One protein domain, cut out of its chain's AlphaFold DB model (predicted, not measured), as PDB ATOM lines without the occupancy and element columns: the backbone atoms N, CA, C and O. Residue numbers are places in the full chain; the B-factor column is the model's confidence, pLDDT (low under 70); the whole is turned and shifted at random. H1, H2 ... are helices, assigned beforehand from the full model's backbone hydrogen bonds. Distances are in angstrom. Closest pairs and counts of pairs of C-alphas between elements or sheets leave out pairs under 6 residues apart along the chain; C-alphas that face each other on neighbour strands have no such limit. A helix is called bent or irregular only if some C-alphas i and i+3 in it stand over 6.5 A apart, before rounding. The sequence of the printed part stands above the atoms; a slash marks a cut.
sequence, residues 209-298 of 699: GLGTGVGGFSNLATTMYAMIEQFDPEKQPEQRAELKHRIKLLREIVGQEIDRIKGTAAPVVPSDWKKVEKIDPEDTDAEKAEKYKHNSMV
ATOM      1  N   GLY A 209     116.266 194.717  57.148       77.06
ATOM      2  CA  GLY A 209     117.127 195.435  56.209       77.06
ATOM      3  C   GLY A 209     117.657 196.768  56.752       77.06
ATOM      4  O   GLY A 209     118.683 197.259  56.284       77.06
ATOM      5  N   LEU A 210     117.009 197.350  57.766       81.12
ATOM      6  CA  LEU A 210     117.467 198.598  58.377       81.12
ATOM      7  C   LEU A 210     118.723 198.386  59.238       81.12
ATOM      8  O   LEU A 210     118.794 197.482  60.068       81.12
ATOM      9  N   GLY A 211     119.700 199.290  59.104       71.56
ATOM     10  CA  GLY A 211     120.863 199.353  59.999       71.56
ATOM     11  C   GLY A 211     121.888 198.237  59.783       71.56
ATOM     12  O   GLY A 211     122.338 197.617  60.748       71.56
ATOM     13  N   THR A 212     122.266 197.975  58.532       77.06
ATOM     14  CA  THR A 212     123.276 196.959  58.208       77.06
ATOM     15  C   THR A 212     124.647 197.297  58.814       77.06
ATOM     16  O   THR A 212     125.112 198.441  58.817       77.06
ATOM     17  N   GLY A 213     125.315 196.277  59.347       81.31
ATOM     18  CA  GLY A 213     126.642 196.336  59.957       81.31
ATOM     19  C   GLY A 213     127.792 196.277  58.950       81.31
ATOM     20  O   GLY A 213     128.940 196.478  59.346       81.31
ATOM     21  N   VAL A 214     127.501 196.066  57.658       83.19
ATOM     22  CA  VAL A 214     128.485 195.897  56.570       83.19
ATOM     23  C   VAL A 214     129.552 196.995  56.594       83.19
ATOM     24  O   VAL A 214     130.746 196.707  56.641       83.19
ATOM     25  N   GLY A 215     129.136 198.266  56.661       82.19
ATOM     26  CA  GLY A 215     130.064 199.399  56.729       82.19
ATOM     27  C   GLY A 215     130.892 199.445  58.020       82.19
ATOM     28  O   GLY A 215     132.004 199.970  58.042       82.19
ATOM     29  N   GLY A 216     130.374 198.898  59.120       86.94
ATOM     30  CA  GLY A 216     131.117 198.744  60.369       86.94
ATOM     31  C   GLY A 216     132.218 197.693  60.244       86.94
ATOM     32  O   GLY A 216     133.349 197.951  60.655       86.94
ATOM     33  N   PHE A 217     131.907 196.544  59.644       89.50
ATOM     34  CA  PHE A 217     132.845 195.436  59.455       89.50
ATOM     35  C   PHE A 217     133.941 195.759  58.430       89.50
ATOM     36  O   PHE A 217     135.118 195.539  58.717       89.50
ATOM     37  N   SER A 218     133.610 196.401  57.305       88.44
ATOM     38  CA  SER A 218     134.612 196.836  56.317       88.44
ATOM     39  C   SER A 218     135.591 197.877  56.879       88.44
ATOM     40  O   SER A 218     136.793 197.848  56.599       88.44
ATOM     41  N   ASN A 219     135.119 198.756  57.770       89.94
ATOM     42  CA  ASN A 219     135.981 199.686  58.499       89.94
ATOM     43  C   ASN A 219     136.948 198.974  59.463       89.94
ATOM     44  O   ASN A 219     138.054 199.477  59.688       89.94
ATOM     45  N   LEU A 220     136.566 197.823  60.036       92.69
ATOM     46  CA  LEU A 220     137.483 197.005  60.838       92.69
ATOM     47  C   LEU A 220     138.590 196.424  59.958       92.69
ATOM     48  O   LEU A 220     139.756 196.575  60.315       92.69
ATOM     49  N   ALA A 221     138.249 195.867  58.791       93.88
ATOM     50  CA  ALA A 221     139.235 195.346  57.839       93.88
ATOM     51  C   ALA A 221     140.209 196.448  57.395       93.88
ATOM     52  O   ALA A 221     141.425 196.304  57.512       93.88
ATOM     53  N   THR A 222     139.679 197.619  57.029       93.44
ATOM     54  CA  THR A 222     140.474 198.812  56.689       93.44
ATOM     55  C   THR A 222     141.436 199.204  57.816       93.44
ATOM     56  O   THR A 222     142.586 199.586  57.581       93.44
ATOM     57  N   THR A 223     140.983 199.098  59.067       95.50
ATOM     58  CA  THR A 223     141.816 199.376  60.239       95.50
ATOM     59  C   THR A 223     142.914 198.327  60.403       95.50
ATOM     60  O   THR A 223     144.063 198.700  60.629       95.50
ATOM     61  N   MET A 224     142.607 197.040  60.227       96.50
ATOM     62  CA  MET A 224     143.595 195.958  60.296       96.50
ATOM     63  C   MET A 224     144.671 196.088  59.213       96.50
ATOM     64  O   MET A 224     145.849 195.953  59.533       96.50
ATOM     65  N   TYR A 225     144.313 196.459  57.977       96.00
ATOM     66  CA  TYR A 225     145.299 196.781  56.934       96.00
ATOM     67  C   TYR A 225     146.246 197.906  57.360       96.00
ATOM     68  O   TYR A 225     147.451 197.833  57.122       96.00
ATOM     69  N   ALA A 226     145.734 198.934  58.043       96.56
ATOM     70  CA  ALA A 226     146.588 199.977  58.600       96.56
ATOM     71  C   ALA A 226     147.469 199.467  59.754       96.56
ATOM     72  O   ALA A 226     148.618 199.894  59.874       96.56
ATOM     73  N   MET A 227     146.959 198.565  60.594       96.12
ATOM     74  CA  MET A 227     147.694 197.998  61.728       96.12
ATOM     75  C   MET A 227     148.819 197.059  61.297       96.12
ATOM     76  O   MET A 227     149.867 197.082  61.932       96.12
ATOM     77  N   ILE A 228     148.654 196.284  60.218       96.06
ATOM     78  CA  ILE A 228     149.693 195.372  59.701       96.06
ATOM     79  C   ILE A 228     151.028 196.113  59.520       96.06
ATOM     80  O   ILE A 228     152.067 195.629  59.962       96.06
ATOM     81  N   GLU A 229     150.989 197.333  58.977       94.75
ATOM     82  CA  GLU A 229     152.171 198.177  58.741       94.75
ATOM     83  C   GLU A 229     152.756 198.841  60.001       94.75
ATOM     84  O   GLU A 229     153.696 199.630  59.915       94.75
ATOM     85  N   GLN A 230     152.219 198.548  61.187       91.62
ATOM     86  CA  GLN A 230     152.847 198.903  62.466       91.62
ATOM     87  C   GLN A 230     153.821 197.826  62.957       91.62
ATOM     88  O   GLN A 230     154.628 198.111  63.842       91.62
ATOM     89  N   PHE A 231     153.741 196.616  62.397       94.25
ATOM     90  CA  PHE A 231     154.535 195.466  62.806       94.25
ATOM     91  C   PHE A 231     155.660 195.202  61.810       94.25
ATOM     92  O   PHE A 231     155.443 195.177  60.598       94.25
ATOM     93  N   ASP A 232     156.863 194.981  62.328       93.25
ATOM     94  CA  ASP A 232     158.041 194.655  61.526       93.25
ATOM     95  C   ASP A 232     157.891 193.241  60.913       93.25
ATOM     96  O   ASP A 232     157.585 192.300  61.652       93.25
ATOM     97  N   PRO A 233     158.067 193.059  59.589       91.94
ATOM     98  CA  PRO A 233     157.886 191.762  58.935       91.94
ATOM     99  C   PRO A 233     158.784 190.643  59.466       91.94
ATOM    100  O   PRO A 233     158.354 189.494  59.497       91.94
ATOM    101  N   GLU A 234     160.008 190.967  59.884       94.00
ATOM    102  CA  GLU A 234     160.988 189.983  60.348       94.00
ATOM    103  C   GLU A 234     160.851 189.729  61.849       94.00
ATOM    104  O   GLU A 234     160.971 188.596  62.310       94.00
ATOM    105  N   LYS A 235     160.581 190.783  62.628       93.81
ATOM    106  CA  LYS A 235     160.531 190.688  64.097       93.81
ATOM    107  C   LYS A 235     159.156 190.329  64.640       93.81
ATOM    108  O   LYS A 235     159.061 189.862  65.771       93.81
ATOM    109  N   GLN A 236     158.094 190.621  63.894       94.62
ATOM    110  CA  GLN A 236     156.705 190.456  64.330       94.62
ATOM    111  C   GLN A 236     155.831 189.778  63.251       94.62
ATOM    112  O   GLN A 236     154.736 190.267  62.945       94.62
ATOM    113  N   PRO A 237     156.279 188.652  62.653       95.38
ATOM    114  CA  PRO A 237     155.535 187.978  61.588       95.38
ATOM    115  C   PRO A 237     154.201 187.404  62.079       95.38
ATOM    116  O   PRO A 237     153.218 187.422  61.339       95.38
ATOM    117  N   GLU A 238     154.134 186.951  63.333       95.25
ATOM    118  CA  GLU A 238     152.933 186.346  63.916       95.25
ATOM    119  C   GLU A 238     151.778 187.346  64.023       95.25
ATOM    120  O   GLU A 238     150.662 187.033  63.623       95.25
ATOM    121  N   GLN A 239     152.037 188.575  64.489       96.19
ATOM    122  CA  GLN A 239     151.007 189.616  64.567       96.19
ATOM    123  C   GLN A 239     150.481 189.994  63.179       96.19
ATOM    124  O   GLN A 239     149.283 190.210  62.995       96.19
ATOM    125  N   ARG A 240     151.371 190.055  62.177       96.50
ATOM    126  CA  ARG A 240     150.981 190.329  60.786       96.50
ATOM    127  C   ARG A 240     150.125 189.198  60.219       96.50
ATOM    128  O   ARG A 240     149.128 189.479  59.558       96.50
ATOM    129  N   ALA A 241     150.505 187.943  60.462       95.88
ATOM    130  CA  ALA A 241     149.756 186.772  60.017       95.88
ATOM    131  C   ALA A 241     148.368 186.706  60.670       95.88
ATOM    132  O   ALA A 241     147.378 186.520  59.969       95.88
ATOM    133  N   GLU A 242     148.290 186.959  61.976       96.50
ATOM    134  CA  GLU A 242     147.035 187.007  62.725       96.50
ATOM    135  C   GLU A 242     146.104 188.105  62.194       96.50
ATOM    136  O   GLU A 242     144.942 187.842  61.901       96.50
ATOM    137  N   LEU A 243     146.597 189.329  61.969       97.00
ATOM    138  CA  LEU A 243     145.769 190.396  61.391       97.00
ATOM    139  C   LEU A 243     145.263 190.056  59.983       97.00
ATOM    140  O   LEU A 243     144.104 190.332  59.679       97.00
ATOM    141  N   LYS A 244     146.090 189.427  59.138       95.31
ATOM    142  CA  LYS A 244     145.646 188.934  57.824       95.31
ATOM    143  C   LYS A 244     144.578 187.852  57.965       95.31
ATOM    144  O   LYS A 244     143.588 187.890  57.245       95.31
ATOM    145  N   HIS A 245     144.739 186.926  58.905       95.25
ATOM    146  CA  HIS A 245     143.735 185.902  59.180       95.25
ATOM    147  C   HIS A 245     142.400 186.520  59.627       95.25
ATOM    148  O   HIS A 245     141.351 186.166  59.093       95.25
ATOM    149  N   ARG A 246     142.430 187.522  60.514       96.19
ATOM    150  CA  ARG A 246     141.228 188.264  60.931       96.19
ATOM    151  C   ARG A 246     140.539 188.991  59.775       96.19
ATOM    152  O   ARG A 246     139.315 189.046  59.761       96.19
ATOM    153  N   ILE A 247     141.288 189.525  58.804       95.50
ATOM    154  CA  ILE A 247     140.716 190.120  57.583       95.50
ATOM    155  C   ILE A 247     139.961 189.061  56.770       95.50
ATOM    156  O   ILE A 247     138.825 189.309  56.368       95.50
ATOM    157  N   LYS A 248     140.526 187.856  56.615       93.38
ATOM    158  CA  LYS A 248     139.838 186.744  55.940       93.38
ATOM    159  C   LYS A 248     138.536 186.358  56.648       93.38
ATOM    160  O   LYS A 248     137.502 186.224  56.003       93.38
ATOM    161  N   LEU A 249     138.554 186.278  57.979       94.12
ATOM    162  CA  LEU A 249     137.343 186.047  58.780       94.12
ATOM    163  C   LEU A 249     136.328 187.196  58.659       94.12
ATOM    164  O   LEU A 249     135.121 186.971  58.671       94.12
ATOM    165  N   LEU A 250     136.786 188.445  58.514       94.25
ATOM    166  CA  LEU A 250     135.889 189.576  58.275       94.25
ATOM    167  C   LEU A 250     135.172 189.479  56.930       94.25
ATOM    168  O   LEU A 250     134.031 189.925  56.849       94.25
ATOM    169  N   ARG A 251     135.789 188.894  55.896       92.62
ATOM    170  CA  ARG A 251     135.103 188.643  54.623       92.62
ATOM    171  C   ARG A 251     133.934 187.670  54.805       92.62
ATOM    172  O   ARG A 251     132.834 187.933  54.317       92.62
ATOM    173  N   GLU A 252     134.127 186.590  55.550       91.38
ATOM    174  CA  GLU A 252     133.026 185.691  55.915       91.38
ATOM    175  C   GLU A 252     131.923 186.440  56.687       91.38
ATOM    176  O   GLU A 252     130.759 186.408  56.293       91.38
ATOM    177  N   ILE A 253     132.292 187.196  57.728       91.75
ATOM    178  CA  ILE A 253     131.348 187.976  58.550       91.75
ATOM    179  C   ILE A 253     130.551 188.981  57.708       91.75
ATOM    180  O   ILE A 253     129.356 189.167  57.932       91.75
ATOM    181  N   VAL A 254     131.189 189.646  56.742       90.50
ATOM    182  CA  VAL A 254     130.517 190.599  55.848       90.50
ATOM    183  C   VAL A 254     129.502 189.895  54.953       90.50
ATOM    184  O   VAL A 254     128.391 190.403  54.815       90.50
ATOM    185  N   GLY A 255     129.841 188.726  54.404       88.50
ATOM    186  CA  GLY A 255     128.896 187.923  53.627       88.50
ATOM    187  C   GLY A 255     127.687 187.491  54.463       88.50
ATOM    188  O   GLY A 255     126.542 187.754  54.096       88.50
ATOM    189  N   GLN A 256     127.934 186.946  55.658       88.38
ATOM    190  CA  GLN A 256     126.873 186.556  56.596       88.38
ATOM    191  C   GLN A 256     125.963 187.734  56.979       88.38
ATOM    192  O   GLN A 256     124.750 187.567  57.100       88.38
ATOM    193  N   GLU A 257     126.516 188.940  57.138       88.62
ATOM    194  CA  GLU A 257     125.739 190.148  57.440       88.62
ATOM    195  C   GLU A 257     124.816 190.563  56.287       88.62
ATOM    196  O   GLU A 257     123.718 191.060  56.538       88.62
ATOM    197  N   ILE A 258     125.240 190.360  55.036       84.94
ATOM    198  CA  ILE A 258     124.407 190.608  53.852       84.94
ATOM    199  C   ILE A 258     123.266 189.586  53.809       84.94
ATOM    200  O   ILE A 258     122.093 189.960  53.711       84.94
ATOM    201  N   ASP A 259     123.582 188.301  53.984       82.94
ATOM    202  CA  ASP A 259     122.580 187.231  53.981       82.94
ATOM    203  C   ASP A 259     121.622 187.292  55.183       82.94
ATOM    204  O   ASP A 259     120.496 186.796  55.094       82.94
ATOM    205  N   ARG A 260     121.990 187.967  56.282       85.06
ATOM    206  CA  ARG A 260     121.119 188.184  57.454       85.06
ATOM    207  C   ARG A 260     119.759 188.764  57.075       85.06
ATOM    208  O   ARG A 260     118.742 188.433  57.690       85.06
ATOM    209  N   ILE A 261     119.711 189.612  56.045       81.75
ATOM    210  CA  ILE A 261     118.465 190.213  55.547       81.75
ATOM    211  C   ILE A 261     117.494 189.124  55.060       81.75
ATOM    212  O   ILE A 261     116.293 189.201  55.330       81.75
ATOM    213  N   LYS A 262     118.019 188.038  54.473       79.00
ATOM    214  CA  LYS A 262     117.255 186.855  54.041       79.00
ATOM    215  C   LYS A 262     116.711 186.043  55.229       79.00
ATOM    216  O   LYS A 262     115.797 185.241  55.069       79.00
ATOM    217  N   GLY A 263     117.168 186.324  56.452       74.38
ATOM    218  CA  GLY A 263     116.690 185.705  57.693       74.38
ATOM    219  C   GLY A 263     117.650 184.718  58.331       74.38
ATOM    220  O   GLY A 263     117.227 183.970  59.211       74.38
ATOM    221  N   THR A 264     118.915 184.723  57.913       77.69
ATOM    222  CA  THR A 264     119.985 183.986  58.587       77.69
ATOM    223  C   THR A 264     120.403 184.689  59.887       77.69
ATOM    224  O   THR A 264     119.989 185.817  60.181       77.69
ATOM    225  N   ALA A 265     121.178 183.994  60.725       75.62
ATOM    226  CA  ALA A 265     121.649 184.536  61.996       75.62
ATOM    227  C   ALA A 265     122.598 185.729  61.785       75.62
ATOM    228  O   ALA A 265     123.367 185.767  60.830       75.62
ATOM    229  N   ALA A 266     122.556 186.696  62.706       78.12
ATOM    230  CA  ALA A 266     123.493 187.812  62.681       78.12
ATOM    231  C   ALA A 266     124.916 187.317  63.001       78.12
ATOM    232  O   ALA A 266     125.086 186.606  63.998       78.12
ATOM    233  N   PRO A 267     125.934 187.716  62.223       84.06
ATOM    234  CA  PRO A 267     127.307 187.361  62.530       84.06
ATOM    235  C   PRO A 267     127.799 188.111  63.771       84.06
ATOM    236  O   PRO A 267     127.361 189.224  64.080       84.06
ATOM    237  N   VAL A 268     128.754 187.510  64.481       84.00
ATOM    238  CA  VAL A 268     129.362 188.098  65.679       84.00
ATOM    239  C   VAL A 268     130.856 188.265  65.451       84.00
ATOM    240  O   VAL A 268     131.577 187.301  65.224       84.00
ATOM    241  N   VAL A 269     131.336 189.504  65.556       87.88
ATOM    242  CA  VAL A 269     132.777 189.773  65.577       87.88
ATOM    243  C   VAL A 269     133.340 189.341  66.933       87.88
ATOM    244  O   VAL A 269     132.784 189.765  67.953       87.88
ATOM    245  N   PRO A 270     134.455 188.585  66.977       91.75
ATOM    246  CA  PRO A 270     135.094 188.215  68.234       91.75
ATOM    247  C   PRO A 270     135.368 189.436  69.123       91.75
ATOM    248  O   PRO A 270     136.015 190.404  68.708       91.75
ATOM    249  N   SER A 271     134.866 189.395  70.362       87.94
ATOM    250  CA  SER A 271     134.982 190.500  71.326       87.94
ATOM    251  C   SER A 271     136.430 190.875  71.611       87.94
ATOM    252  O   SER A 271     136.747 192.049  71.827       87.94
ATOM    253  N   ASP A 272     137.313 189.886  71.565       91.19
ATOM    254  CA  ASP A 272     138.705 190.027  71.972       91.19
ATOM    255  C   ASP A 272     139.499 190.897  70.995       91.19
ATOM    256  O   ASP A 272     140.453 191.560  71.389       91.19
ATOM    257  N   TRP A 273     139.036 191.049  69.752       93.44
ATOM    258  CA  TRP A 273     139.637 191.979  68.792       93.44
ATOM    259  C   TRP A 273     139.499 193.450  69.210       93.44
ATOM    260  O   TRP A 273     140.226 194.304  68.705       93.44
ATOM    261  N   LYS A 274     138.566 193.764  70.118       89.94
ATOM    262  CA  LYS A 274     138.303 195.124  70.619       89.94
ATOM    263  C   LYS A 274     138.619 195.290  72.106       89.94
ATOM    264  O   LYS A 274     138.626 196.419  72.599       89.94
ATOM    265  N   LYS A 275     138.862 194.197  72.831       93.06
ATOM    266  CA  LYS A 275     139.044 194.214  74.282       93.06
ATOM    267  C   LYS A 275     140.523 194.120  74.642       93.06
ATOM    268  O   LYS A 275     141.190 193.139  74.338       93.06
ATOM    269  N   VAL A 276     141.003 195.148  75.334       91.12
ATOM    270  CA  VAL A 276     142.343 195.166  75.929       91.12
ATOM    271  C   VAL A 276     142.347 194.282  77.173       91.12
ATOM    272  O   VAL A 276     141.481 194.409  78.041       91.12
ATOM    273  N   GLU A 277     143.348 193.421  77.277       92.94
ATOM    274  CA  GLU A 277     143.621 192.630  78.465       92.94
ATOM    275  C   GLU A 277     144.453 193.425  79.466       92.94
ATOM    276  O   GLU A 277     145.446 194.077  79.126       92.94
ATOM    277  N   LYS A 278     144.045 193.377  80.734       92.75
ATOM    278  CA  LYS A 278     144.788 194.016  81.814       92.75
ATOM    279  C   LYS A 278     146.056 193.209  82.099       92.75
ATOM    280  O   LYS A 278     145.999 191.996  82.293       92.75
ATOM    281  N   ILE A 279     147.183 193.911  82.131       91.06
ATOM    282  CA  ILE A 279     148.482 193.353  82.509       91.06
ATOM    283  C   ILE A 279     148.652 193.584  84.004       91.06
ATOM    284  O   ILE A 279     148.702 194.735  84.451       91.06
ATOM    285  N   ASP A 280     148.696 192.499  84.766       90.94
ATOM    286  CA  ASP A 280     148.841 192.536  86.210       90.94
ATOM    287  C   ASP A 280     150.328 192.422  86.595       90.94
ATOM    288  O   ASP A 280     151.107 191.738  85.924       90.94
ATOM    289  N   PRO A 281     150.776 193.106  87.664       89.00
ATOM    290  CA  PRO A 281     152.174 193.037  88.097       89.00
ATOM    291  C   PRO A 281     152.637 191.616  88.438       89.00
ATOM    292  O   PRO A 281     153.804 191.298  88.207       89.00
ATOM    293  N   GLU A 282     151.712 190.780  88.916       92.12
ATOM    294  CA  GLU A 282     151.942 189.392  89.334       92.12
ATOM    295  C   GLU A 282     151.947 188.386  88.171       92.12
ATOM    296  O   GLU A 282     152.307 187.231  88.383       92.12
ATOM    297  N   ASP A 283     151.578 188.802  86.951       90.94
ATOM    298  CA  ASP A 283     151.654 187.939  85.766       90.94
ATOM    299  C   ASP A 283     153.106 187.480  85.540       90.94
ATOM    300  O   ASP A 283     154.059 188.260  85.688       90.94
ATOM    301  N   THR A 284     153.290 186.234  85.112       93.75
ATOM    302  CA  THR A 284     154.596 185.736  84.661       93.75
ATOM    303  C   THR A 284     155.086 186.515  83.437       93.75
ATOM    304  O   THR A 284     154.300 187.100  82.689       93.75
ATOM    305  N   ASP A 285     156.397 186.514  83.182       91.94
ATOM    306  CA  ASP A 285     156.957 187.207  82.011       91.94
ATOM    307  C   ASP A 285     156.372 186.684  80.685       91.94
ATOM    308  O   ASP A 285     156.175 187.460  79.749       91.94
ATOM    309  N   ALA A 286     156.031 185.392  80.629       91.38
ATOM    310  CA  ALA A 286     155.365 184.777  79.484       91.38
ATOM    311  C   ALA A 286     153.926 185.296  79.302       91.38
ATOM    312  O   ALA A 286     153.555 185.695  78.200       91.38
ATOM    313  N   GLU A 287     153.135 185.366  80.377       91.75
ATOM    314  CA  GLU A 287     151.770 185.914  80.335       91.75
ATOM    315  C   GLU A 287     151.771 187.398  79.968       91.75
ATOM    316  O   GLU A 287     150.978 187.838  79.137       91.75
ATOM    317  N   LYS A 288     152.704 188.175  80.528       90.69
ATOM    318  CA  LYS A 288     152.890 189.582  80.155       90.69
ATOM    319  C   LYS A 288     153.188 189.710  78.666       90.69
ATOM    320  O   LYS A 288     152.579 190.550  78.007       90.69
ATOM    321  N   ALA A 289     154.106 188.899  78.134       89.69
ATOM    322  CA  ALA A 289     154.467 188.922  76.719       89.69
ATOM    323  C   ALA A 289     153.262 188.624  75.811       89.69
ATOM    324  O   ALA A 289     153.041 189.366  74.851       89.69
ATOM    325  N   GLU A 290     152.447 187.623  76.152       91.56
ATOM    326  CA  GLU A 290     151.247 187.286  75.380       91.56
ATOM    327  C   GLU A 290     150.188 188.391  75.465       91.56
ATOM    328  O   GLU A 290     149.688 188.852  74.440       91.56
ATOM    329  N   LYS A 291     149.935 188.942  76.660       93.31
ATOM    330  CA  LYS A 291     149.032 190.092  76.831       93.31
ATOM    331  C   LYS A 291     149.512 191.318  76.054       93.31
ATOM    332  O   LYS A 291     148.704 192.028  75.455       93.31
ATOM    333  N   TYR A 292     150.819 191.598  76.027       91.69
ATOM    334  CA  TYR A 292     151.385 192.680  75.211       91.69
ATOM    335  C   TYR A 292     151.186 192.425  73.715       91.69
ATOM    336  O   TYR A 292     150.824 193.353  72.986       91.69
ATOM    337  N   LYS A 293     151.399 191.185  73.265       92.00
ATOM    338  CA  LYS A 293     151.176 190.769  71.879       92.00
ATOM    339  C   LYS A 293     149.706 190.935  71.495       92.00
ATOM    340  O   LYS A 293     149.432 191.651  70.533       92.00
ATOM    341  N   HIS A 294     148.773 190.395  72.275       92.81
ATOM    342  CA  HIS A 294     147.331 190.564  72.073       92.81
ATOM    343  C   HIS A 294     146.928 192.039  72.018       92.81
ATOM    344  O   HIS A 294     146.386 192.507  71.016       92.81
ATOM    345  N   ASN A 295     147.288 192.809  73.049       93.12
ATOM    346  CA  ASN A 295     146.937 194.225  73.163       93.12
ATOM    347  C   ASN A 295     147.487 195.082  72.019       93.12
ATOM    348  O   ASN A 295     146.891 196.105  71.682       93.12
ATOM    349  N   SER A 296     148.603 194.678  71.405       91.62
ATOM    350  CA  SER A 296     149.143 195.367  70.231       91.62
ATOM    351  C   SER A 296     148.246 195.231  68.992       91.62
ATOM    352  O   SER A 296     148.242 196.126  68.151       91.62
ATOM    353  N   MET A 297     147.441 194.167  68.909       94.69
ATOM    354  CA  MET A 297     146.527 193.872  67.798       94.69
ATOM    355  C   MET A 297     145.069 194.279  68.077       94.69
ATOM    356  O   MET A 297     144.190 194.015  67.255       94.69
ATOM    357  N   VAL A 298     144.788 194.922  69.217       94.12
ATOM    358  CA  VAL A 298     143.438 195.393  69.564       94.12
ATOM    359  C   VAL A 298     143.058 196.632  68.747       94.12
ATOM    360  O   VAL A 298     143.752 197.655  68.737       94.12
TER     361      VAL A 298
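Overview. This is residues 209 to 298 of the 699 residues of an uncharacterized protein of Methanobrevibacter sp (UniProt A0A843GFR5). Look first for a long hairpin of two helices, H2 with the shorter H1 side by side and running opposite ways; from the far end of H2 a long link folds back along the hairpin and then swings away from it to a short third helix, H3, whose later part comes near the beginning of H2. The printed part has 90 residues with three named helices, in the order H1, H2, H3, and no named strand; its class is all helix. The whole is loose, with a radius of gyration of the C-alphas of 15.7 A, and flat, spanning 48 by 29 by 15 A.

Along the chain. Find C-alpha 237 at (155.535, 187.978, 61.588); from there H2, residues 237 to 262, runs 39.0 A to C-alpha 262 at (117.255, 186.855, 54.041). H2 is neither bent nor irregular, but only just: C-alphas 258 and 261 are 6.2 A apart. H1, residues 214 to 228, begins at (128.485, 195.897, 56.570) and is 21.4 A long. H3, residues 285 to 296, covers 16.3 A and ends with C-alpha 296 at (149.143, 195.367, 70.231).

Arrangement. Compare Ile 228 with Arg 240, the closest C-alphas of H1 and H2, 5.3 A apart. These helices touch and form a hairpin, opposite ways at a shallow tilt of 7 degrees. H2 and H3 are close but not clearly touching: their closest C-alphas, of Gln 239 and Lys 293, are 7.4 A apart. They run the same way at a steep tilt of 49 degrees. H1 and H3 are apart. In H1 and H3 every O i to N i+4 pair is within hydrogen-bond range; in H2 20 of 22 are.

Size, cuts and confidence. Look at Lys 262 and Glu 282 for the two C-alphas farthest apart, 49.6 A. The link from H2 to H3, residues 263 to 284, is long; that from H1 to H2 is short. The printed part has no cut. Its mean pLDDT is 90.2, and no printed residue is under 70.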